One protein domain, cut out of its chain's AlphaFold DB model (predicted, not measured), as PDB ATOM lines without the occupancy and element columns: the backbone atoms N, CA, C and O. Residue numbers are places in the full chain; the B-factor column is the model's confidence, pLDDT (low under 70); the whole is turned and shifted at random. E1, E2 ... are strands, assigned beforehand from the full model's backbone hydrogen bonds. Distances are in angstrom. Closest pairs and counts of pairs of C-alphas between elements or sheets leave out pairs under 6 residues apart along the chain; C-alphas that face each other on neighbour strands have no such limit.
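Overview. This is residues 25 to 84 of the 84 residues of an uncharacterized protein of Gilliamella sp. Pas-s27 (UniProt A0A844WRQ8). Two small, thin strand lobes, E1, E2, E3 and E7 in one and E4, E5 and E6 in the other, make one strongly twisted, branched sheet. They are joined where the end of E3 pairs briefly with the beginning of E4, and the hairpin of E4 and E5 runs crosswise to the long pair of E3 and E7. The printed part has 60 residues, with no named helix and seven named strands in the order E1 to E7; neighbour strands are antiparallel and the class is all strand. It is only just loose, close to compact, with a radius of gyration of the C-alphas of 12.7 A and spans of 36 by 27 by 16 A.

Along the chain. E1, residues 25 to 27, begins at C-alpha 25 (39.195, 20.581, 23.489). E2 is residues 30 to 33. E3, residues 38 to 45, is the longest strand by residues and measures 21.1 A, ending at C-alpha 45 (37.152, 4.299, 14.024). E4, residues 52 to 58, is 19.5 A long, and E5, residues 61 to 66, is 16.8 A. E6 is residues 70 to 73. E7, residues 78 to 83, is 16.3 A long and ends at C-alpha 83 (47.988, 9.761, 23.995).

Arrangement. E1 to E6 form a meander, each strand the antiparallel neighbour of the one before. E1 and E2 are a hairpin, with N 26 and O 30 at 2.9 A, within hydrogen-bond range. E2 and E3 are a hairpin too, with N 31 and O 40 at 2.8 A. E3 has three neighbours in staggered pairing: E2 beside residues 38 to 41 and E4 beside 44 to 45 lie on one side of it, E7 beside 39 to 45 on the other side. The hairpin of E3 and E4 has N 53 and O 44 at 2.8 A. E3 and E7 are antiparallel at 148 degrees, with N 43 and O 80 at 2.7 A. In the hairpin of E4 and E5, N 56 and O 63 are 2.8 A apart; in that of E5 and E6, N 72 and O 64 are 2.7 A apart. E1, E6 and E7 are edge strands. E6 and E7 are apart, as are E4 and E7.

Size, cuts and confidence. The two C-alphas farthest apart, those of Cys 36 and Cys 59, are 36.8 A from each other. The printed part has no cut and ends at the chain's last residue, Glu 84. The link from E3 to E4, of 6 residues, is short but not tight; the other links are tight. The mean pLDDT of the printed part is 94.3, and no printed residue is under 70.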
ATOM      1  N   ILE A  25      38.659  20.445  24.848       96.19
ATOM      2  CA  ILE A  25      39.195  20.581  23.489       96.19
ATOM      3  C   ILE A  25      40.213  21.725  23.485       96.19
ATOM      4  O   ILE A  25      39.876  22.847  23.866       96.19
ATOM      5  N   THR A  26      41.443  21.457  23.055       96.56
ATOM      6  CA  THR A  26      42.506  22.469  22.928       96.56
ATOM      7  C   THR A  26      42.647  22.970  21.495       96.56
ATOM      8  O   THR A  26      42.911  24.149  21.271       96.56
ATOM      9  N   SER A  27      42.428  22.098  20.512       95.19
ATOM     10  CA  SER A  27      42.348  22.433  19.089       95.19
ATOM     11  C   SER A  27      41.558  21.332  18.350       95.19
ATOM     12  O   SER A  27      41.144  20.362  18.988       95.19
ATOM     13  N   PRO A  28      41.252  21.450  17.044       92.88
ATOM     14  CA  PRO A  28      40.454  20.442  16.341       92.88
ATOM     15  C   PRO A  28      41.038  19.026  16.475       92.88
ATOM     16  O   PRO A  28      42.138  18.780  15.999       92.88
ATOM     17  N   GLN A  29      40.277  18.101  17.071       93.19
ATOM     18  CA  GLN A  29      40.688  16.727  17.425       93.19
ATOM     19  C   GLN A  29      41.753  16.615  18.529       93.19
ATOM     20  O   GLN A  29      42.093  15.501  18.905       93.19
ATOM     21  N   HIS A  30      42.243  17.711  19.106       96.69
ATOM     22  CA  HIS A  30      43.167  17.658  20.240       96.69
ATOM     23  C   HIS A  30      42.429  17.945  21.542       96.69
ATOM     24  O   HIS A  30      41.714  18.942  21.681       96.69
ATOM     25  N   TYR A  31      42.627  17.063  22.512       97.44
ATOM     26  CA  TYR A  31      41.999  17.112  23.820       97.44
ATOM     27  C   TYR A  31      43.052  17.112  24.918       97.44
ATOM     28  O   TYR A  31      44.114  16.511  24.797       97.44
ATOM     29  N   GLN A  32      42.724  17.746  26.037       97.81
ATOM     30  CA  GLN A  32      43.516  17.695  27.253       97.81
ATOM     31  C   GLN A  32      42.652  17.180  28.402       97.81
ATOM     32  O   GLN A  32      41.582  17.720  28.699       97.81
ATOM     33  N   CYS A  33      43.147  16.163  29.101       97.50
ATOM     34  CA  CYS A  33      42.582  15.733  30.369       97.50
ATOM     35  C   CYS A  33      43.314  16.417  31.527       97.50
ATOM     36  O   CYS A  33      44.456  16.077  31.828       97.50
ATOM     37  N   SER A  34      42.647  17.331  32.232       96.44
ATOM     38  CA  SER A  34      43.228  18.048  33.379       96.44
ATOM     39  C   SER A  34      43.528  17.134  34.572       96.44
ATOM     40  O   SER A  34      44.471  17.383  35.311       96.44
ATOM     41  N   GLN A  35      42.738  16.068  34.757       96.81
ATOM     42  CA  GLN A  35      42.926  15.108  35.855       96.81
ATOM     43  C   GLN A  35      44.176  14.249  35.645       96.81
ATOM     44  O   GLN A  35      44.936  14.008  36.577       96.81
ATOM     45  N   CYS A  36      44.400  13.802  34.408       96.75
ATOM     46  CA  CYS A  36      45.564  12.993  34.054       96.75
ATOM     47  C   CYS A  36      46.781  13.830  33.646       96.75
ATOM     48  O   CYS A  36      47.857  13.259  33.516       96.75
ATOM     49  N   GLN A  37      46.605  15.137  33.416       96.88
ATOM     50  CA  GLN A  37      47.607  16.029  32.824       96.88
ATOM     51  C   GLN A  37      48.181  15.456  31.518       96.88
ATOM     52  O   GLN A  37      49.389  15.428  31.319       96.88
ATOM     53  N   GLN A  38      47.294  14.957  30.649       97.12
ATOM     54  CA  GLN A  38      47.670  14.273  29.412       97.12
ATOM     55  C   GLN A  38      46.930  14.840  28.201       97.12
ATOM     56  O   GLN A  38      45.734  15.142  28.295       97.12
ATOM     57  N   HIS A  39      47.645  14.940  27.081       97.25
ATOM     58  CA  HIS A  39      47.092  15.310  25.782       97.25
ATOM     59  C   HIS A  39      46.672  14.074  24.993       97.25
ATOM     60  O   HIS A  39      47.248  12.993  25.139       97.25
ATOM     61  N   TYR A  40      45.632  14.241  24.187       97.50
ATOM     62  CA  TYR A  40      45.057  13.186  23.381       97.50
ATOM     63  C   TYR A  40      44.715  13.690  21.987       97.50
ATOM     64  O   TYR A  40      44.082  14.736  21.839       97.50
ATOM     65  N   LEU A  41      45.025  12.866  20.994       96.75
ATOM     66  CA  LEU A  41      44.514  12.986  19.641       96.75
ATOM     67  C   LEU A  41      43.254  12.125  19.493       96.75
ATOM     68  O   LEU A  41      43.292  10.907  19.676       96.75
ATOM     69  N   GLU A  42      42.142  12.761  19.150       95.94
ATOM     70  CA  GLU A  42      40.896  12.108  18.768       95.94
ATOM     71  C   GLU A  42      41.013  11.520  17.363       95.94
ATOM     72  O   GLU A  42      41.383  12.190  16.398       95.94
ATOM     73  N   GLN A  43      40.652  10.252  17.257       95.75
ATOM     74  CA  GLN A  43      40.506   9.519  16.018       95.75
ATOM     75  C   GLN A  43      39.118   8.899  15.961       95.75
ATOM     76  O   GLN A  43      38.501   8.573  16.976       95.75
ATOM     77  N   TYR A  44      38.647   8.696  14.740       95.69
ATOM     78  CA  TYR A  44      37.360   8.085  14.469       95.69
ATOM     79  C   TYR A  44      37.594   6.708  13.877       95.69
ATOM     80  O   TYR A  44      38.347   6.574  12.914       95.69
ATOM     81  N   ILE A  45      36.961   5.686  14.437       96.44
ATOM     82  CA  ILE A  45      37.152   4.299  14.024       96.44
ATOM     83  C   ILE A  45      35.848   3.749  13.452       96.44
ATOM     84  O   ILE A  45      34.761   3.952  14.004       96.44
ATOM     85  N   CYS A  46      35.957   3.050  12.320       95.44
ATOM     86  CA  CYS A  46      34.842   2.335  11.717       95.44
ATOM     87  C   CYS A  46      34.397   1.188  12.637       95.44
ATOM     88  O   CYS A  46      35.217   0.325  12.955       95.44
ATOM     89  N   PRO A  47      33.110   1.097  13.016       93.75
ATOM     90  CA  PRO A  47      32.628   0.020  13.881       93.75
ATOM     91  C   PRO A  47      32.604  -1.358  13.194       93.75
ATOM     92  O   PRO A  47      32.378  -2.359  13.865       93.75
ATOM     93  N   ILE A  48      32.799  -1.414  11.870       94.50
ATOM     94  CA  ILE A  48      32.752  -2.648  11.071       94.50
ATOM     95  C   ILE A  48      34.167  -3.205  10.885       94.50
ATOM     96  O   ILE A  48      34.500  -4.249  11.441       94.50
ATOM     97  N   CYS A  49      35.024  -2.504  10.137       95.06
ATOM     98  CA  CYS A  49      36.383  -2.972   9.852       95.06
ATOM     99  C   CYS A  49      37.439  -2.552  10.888       95.06
ATOM    100  O   CYS A  49      38.587  -2.978  10.774       95.06
ATOM    101  N   GLN A  50      37.086  -1.724  11.880       94.12
ATOM    102  CA  GLN A  50      38.004  -1.180  12.897       94.12
ATOM    103  C   GLN A  50      39.179  -0.359  12.329       94.12
ATOM    104  O   GLN A  50      40.164  -0.114  13.021       94.12
ATOM    105  N   GLN A  51      39.076   0.102  11.081       94.56
ATOM    106  CA  GLN A  51      40.038   1.028  10.483       94.56
ATOM    107  C   GLN A  51      39.657   2.485  10.752       94.56
ATOM    108  O   GLN A  51      38.507   2.798  11.073       94.56
ATOM    109  N   GLN A  52      40.625   3.383  10.575       95.31
ATOM    110  CA  GLN A  52      40.408   4.815  10.722       95.31
ATOM    111  C   GLN A  52      39.382   5.328   9.701       95.31
ATOM    112  O   GLN A  52      39.464   5.056   8.501       95.31
ATOM    113  N   ALA A  53      38.421   6.093  10.199       96.75
ATOM    114  CA  ALA A  53      37.454   6.848   9.430       96.75
ATOM    115  C   ALA A  53      37.831   8.336   9.425       96.75
ATOM    116  O   ALA A  53      38.537   8.832  10.305       96.75
ATOM    117  N   GLN A  54      37.343   9.061   8.425       95.81
ATOM    118  CA  GLN A  54      37.553  10.499   8.282       95.81
ATOM    119  C   GLN A  54      36.252  11.251   8.527       95.81
ATOM    120  O   GLN A  54      35.191  10.826   8.071       95.81
ATOM    121  N   ILE A  55      36.333  12.378   9.227       94.56
ATOM    122  CA  ILE A  55      35.190  13.264   9.430       94.56
ATOM    123  C   ILE A  55      34.836  13.996   8.128       94.56
ATOM    124  O   ILE A  55      35.700  14.542   7.445       94.56
ATOM    125  N   ILE A  56      33.547  14.046   7.808       93.75
ATOM    126  CA  ILE A  56      32.978  14.830   6.711       93.75
ATOM    127  C   ILE A  56      31.912  15.755   7.288       93.75
ATOM    128  O   ILE A  56      31.019  15.332   8.022       93.75
ATOM    129  N   LYS A  57      31.975  17.032   6.912       91.38
ATOM    130  CA  LYS A  57      30.980  18.042   7.282       91.38
ATOM    131  C   LYS A  57      30.239  18.486   6.024       91.38
ATOM    132  O   LYS A  57      30.877  18.866   5.046       91.38
ATOM    133  N   GLY A  58      28.909  18.437   6.039       84.75
ATOM    134  CA  GLY A  58      28.087  18.820   4.888       84.75
ATOM    135  C   GLY A  58      26.614  18.985   5.253       84.75
ATOM    136  O   GLY A  58      26.119  18.297   6.141       84.75
ATOM    137  N   CYS A  59      25.918  19.915   4.587       82.50
ATOM    138  CA  CYS A  59      24.478  20.171   4.768       82.50
ATOM    139  C   CYS A  59      24.032  20.331   6.238       82.50
ATOM    140  O   CYS A  59      22.953  19.886   6.615       82.50
ATOM    141  N   GLY A  60      24.874  20.941   7.081       84.31
ATOM    142  CA  GLY A  60      24.580  21.163   8.504       84.31
ATOM    143  C   GLY A  60      24.767  19.945   9.415       84.31
ATOM    144  O   GLY A  60      24.480  20.044  10.604       84.31
ATOM    145  N   ALA A  61      25.270  18.821   8.897       88.12
ATOM    146  CA  ALA A  61      25.518  17.605   9.663       88.12
ATOM    147  C   ALA A  61      26.988  17.168   9.607       88.12
ATOM    148  O   ALA A  61      27.747  17.515   8.693       88.12
ATOM    149  N   VAL A  62      27.370  16.365  10.597       90.38
ATOM    150  CA  VAL A  62      28.651  15.659  10.649       90.38
ATOM    151  C   VAL A  62      28.401  14.185  10.352       90.38
ATOM    152  O   VAL A  62      27.527  13.566  10.955       90.38
ATOM    153  N   ASN A  63      29.180  13.633   9.429       92.50
ATOM    154  CA  ASN A  63      29.238  12.208   9.127       92.50
ATOM    155  C   ASN A  63      30.696  11.751   9.115       92.50
ATOM    156  O   ASN A  63      31.616  12.567   9.159       92.50
ATOM    157  N   TYR A  64      30.897  10.444   9.013       94.94
ATOM    158  CA  TYR A  64      32.218   9.846   8.903       94.94
ATOM    159  C   TYR A  64      32.276   8.979   7.649       94.94
ATOM    160  O   TYR A  64      31.263   8.424   7.234       94.94
ATOM    161  N   ILE A  65      33.439   8.869   7.021       96.25
ATOM    162  CA  ILE A  65      33.654   7.973   5.886       96.25
ATOM    163  C   ILE A  65      34.782   7.002   6.202       96.25
ATOM    164  O   ILE A  65      35.871   7.397   6.618       96.25
ATOM    165  N   CYS A  66      34.512   5.720   6.011       96.69
ATOM    166  CA  CYS A  66      35.516   4.676   5.961       96.69
ATOM    167  C   CYS A  66      35.857   4.389   4.500       96.69
ATOM    168  O   CYS A  66      34.977   4.366   3.639       96.69
ATOM    169  N   HIS A  67      37.134   4.133   4.226       95.19
ATOM    170  CA  HIS A  67      37.586   3.773   2.886       95.19
ATOM    171  C   HIS A  67      36.986   2.443   2.398       95.19
ATOM    172  O   HIS A  67      36.688   2.305   1.216       95.19
ATOM    173  N   THR A  68      36.788   1.483   3.304       95.00
ATOM    174  CA  THR A  68      36.286   0.141   2.979       95.00
ATOM    175  C   THR A  68      34.763   0.053   3.036       95.00
ATOM    176  O   THR A  68      34.153  -0.479   2.115       95.00
ATOM    177  N   ASP A  69      34.148   0.586   4.097       95.56
ATOM    178  CA  ASP A  69      32.715   0.393   4.374       95.56
ATOM    179  C   ASP A  69      31.834   1.591   3.969       95.56
ATOM    180  O   ASP A  69      30.608   1.528   4.058       95.56
ATOM    181  N   GLY A  70      32.434   2.696   3.515       95.25
ATOM    182  CA  GLY A  70      31.707   3.891   3.087       95.25
ATOM    183  C   GLY A  70      31.212   4.761   4.246       95.25
ATOM    184  O   GLY A  70      31.922   4.977   5.229       95.25
ATOM    185  N   LEU A  71      30.018   5.345   4.101       94.69
ATOM    186  CA  LEU A  71      29.487   6.335   5.045       94.69
ATOM    187  C   LEU A  71      29.065   5.711   6.384       94.69
ATOM    188  O   LEU A  71      28.339   4.722   6.443       94.69
ATOM    189  N   ILE A  72      29.456   6.374   7.466       94.38
ATOM    190  CA  ILE A  72      29.179   6.022   8.854       94.38
ATOM    191  C   ILE A  72      28.437   7.193   9.507       94.38
ATOM    192  O   ILE A  72      28.876   8.344   9.467       94.38
ATOM    193  N   SER A  73      27.301   6.885  10.137       90.94
ATOM    194  CA  SER A  73      26.546   7.846  10.949       90.94
ATOM    195  C   SER A  73      27.363   8.288  12.161       90.94
ATOM    196  O   SER A  73      28.023   7.464  12.794       90.94
ATOM    197  N   SER A  74      27.238   9.556  12.552       89.38
ATOM    198  CA  SER A  74      27.845  10.076  13.783       89.38
ATOM    199  C   SER A  74      27.467   9.296  15.042       89.38
ATOM    200  O   SER A  74      28.288   9.140  15.933       89.38
ATOM    201  N   SER A  75      26.265   8.722  15.081       90.50
ATOM    202  CA  SER A  75      25.804   7.868  16.184       90.50
ATOM    203  C   SER A  75      26.516   6.512  16.292       90.50
ATOM    204  O   SER A  75      26.365   5.827  17.301       90.50
ATOM    205  N   LYS A  76      27.232   6.085  15.245       93.06
ATOM    206  CA  LYS A  76      27.831   4.744  15.141       93.06
ATOM    207  C   LYS A  76      29.351   4.747  15.114       93.06
ATOM    208  O   LYS A  76      29.947   3.684  15.262       93.06
ATOM    209  N   VAL A  77      29.975   5.892  14.849       94.88
ATOM    210  CA  VAL A  77      31.433   5.976  14.840       94.88
ATOM    211  C   VAL A  77      31.975   5.712  16.240       94.88
ATOM    212  O   VAL A  77      31.339   6.052  17.236       94.88
ATOM    213  N   ILE A  78      33.154   5.107  16.317       95.38
ATOM    214  CA  ILE A  78      33.838   4.905  17.587       95.38
ATOM    215  C   ILE A  78      34.840   6.039  17.772       95.38
ATOM    216  O   ILE A  78      35.696   6.251  16.911       95.38
ATOM    217  N   PHE A  79      34.747   6.748  18.894       94.88
ATOM    218  CA  PHE A  79      35.754   7.724  19.292       94.88
ATOM    219  C   PHE A  79      36.925   6.991  19.935       94.88
ATOM    220  O   PHE A  79      36.742   6.147  20.813       94.88
ATOM    221  N   HIS A  80      38.134   7.302  19.490       95.25
ATOM    222  CA  HIS A  80      39.359   6.721  20.008       95.25
ATOM    223  C   HIS A  80      40.339   7.837  20.354       95.25
ATOM    224  O   HIS A  80      40.584   8.715  19.535       95.25
ATOM    225  N   TYR A  81      40.899   7.812  21.561       95.75
ATOM    226  CA  TYR A  81      41.797   8.859  22.048       95.75
ATOM    227  C   TYR A  81      43.201   8.296  22.239       95.75
ATOM    228  O   TYR A  81      43.452   7.547  23.187       95.75
ATOM    229  N   LEU A  82      44.121   8.666  21.348       94.81
ATOM    230  CA  LEU A  82      45.526   8.280  21.441       94.81
ATOM    231  C   LEU A  82      46.299   9.291  22.288       94.81
ATOM    232  O   LEU A  82      46.165  10.483  22.032       94.81
ATOM    233  N   PRO A  83      47.103   8.856  23.272       94.81
ATOM    234  CA  PRO A  83      47.988   9.761  23.995       94.81
ATOM    235  C   PRO A  83      48.994  10.432  23.050       94.81
ATOM    236  O   PRO A  83      49.621   9.729  22.254       94.81
ATOM    237  N   GLU A  84      49.153  11.752  23.169       90.69
ATOM    238  CA  GLU A  84      50.237  12.522  22.528       90.69
ATOM    239  C   GLU A  84      51.493  12.599  23.410       90.69
ATOM    240  O   GLU A  84      51.363  12.508  24.657       90.69
TER     241      GLU A  84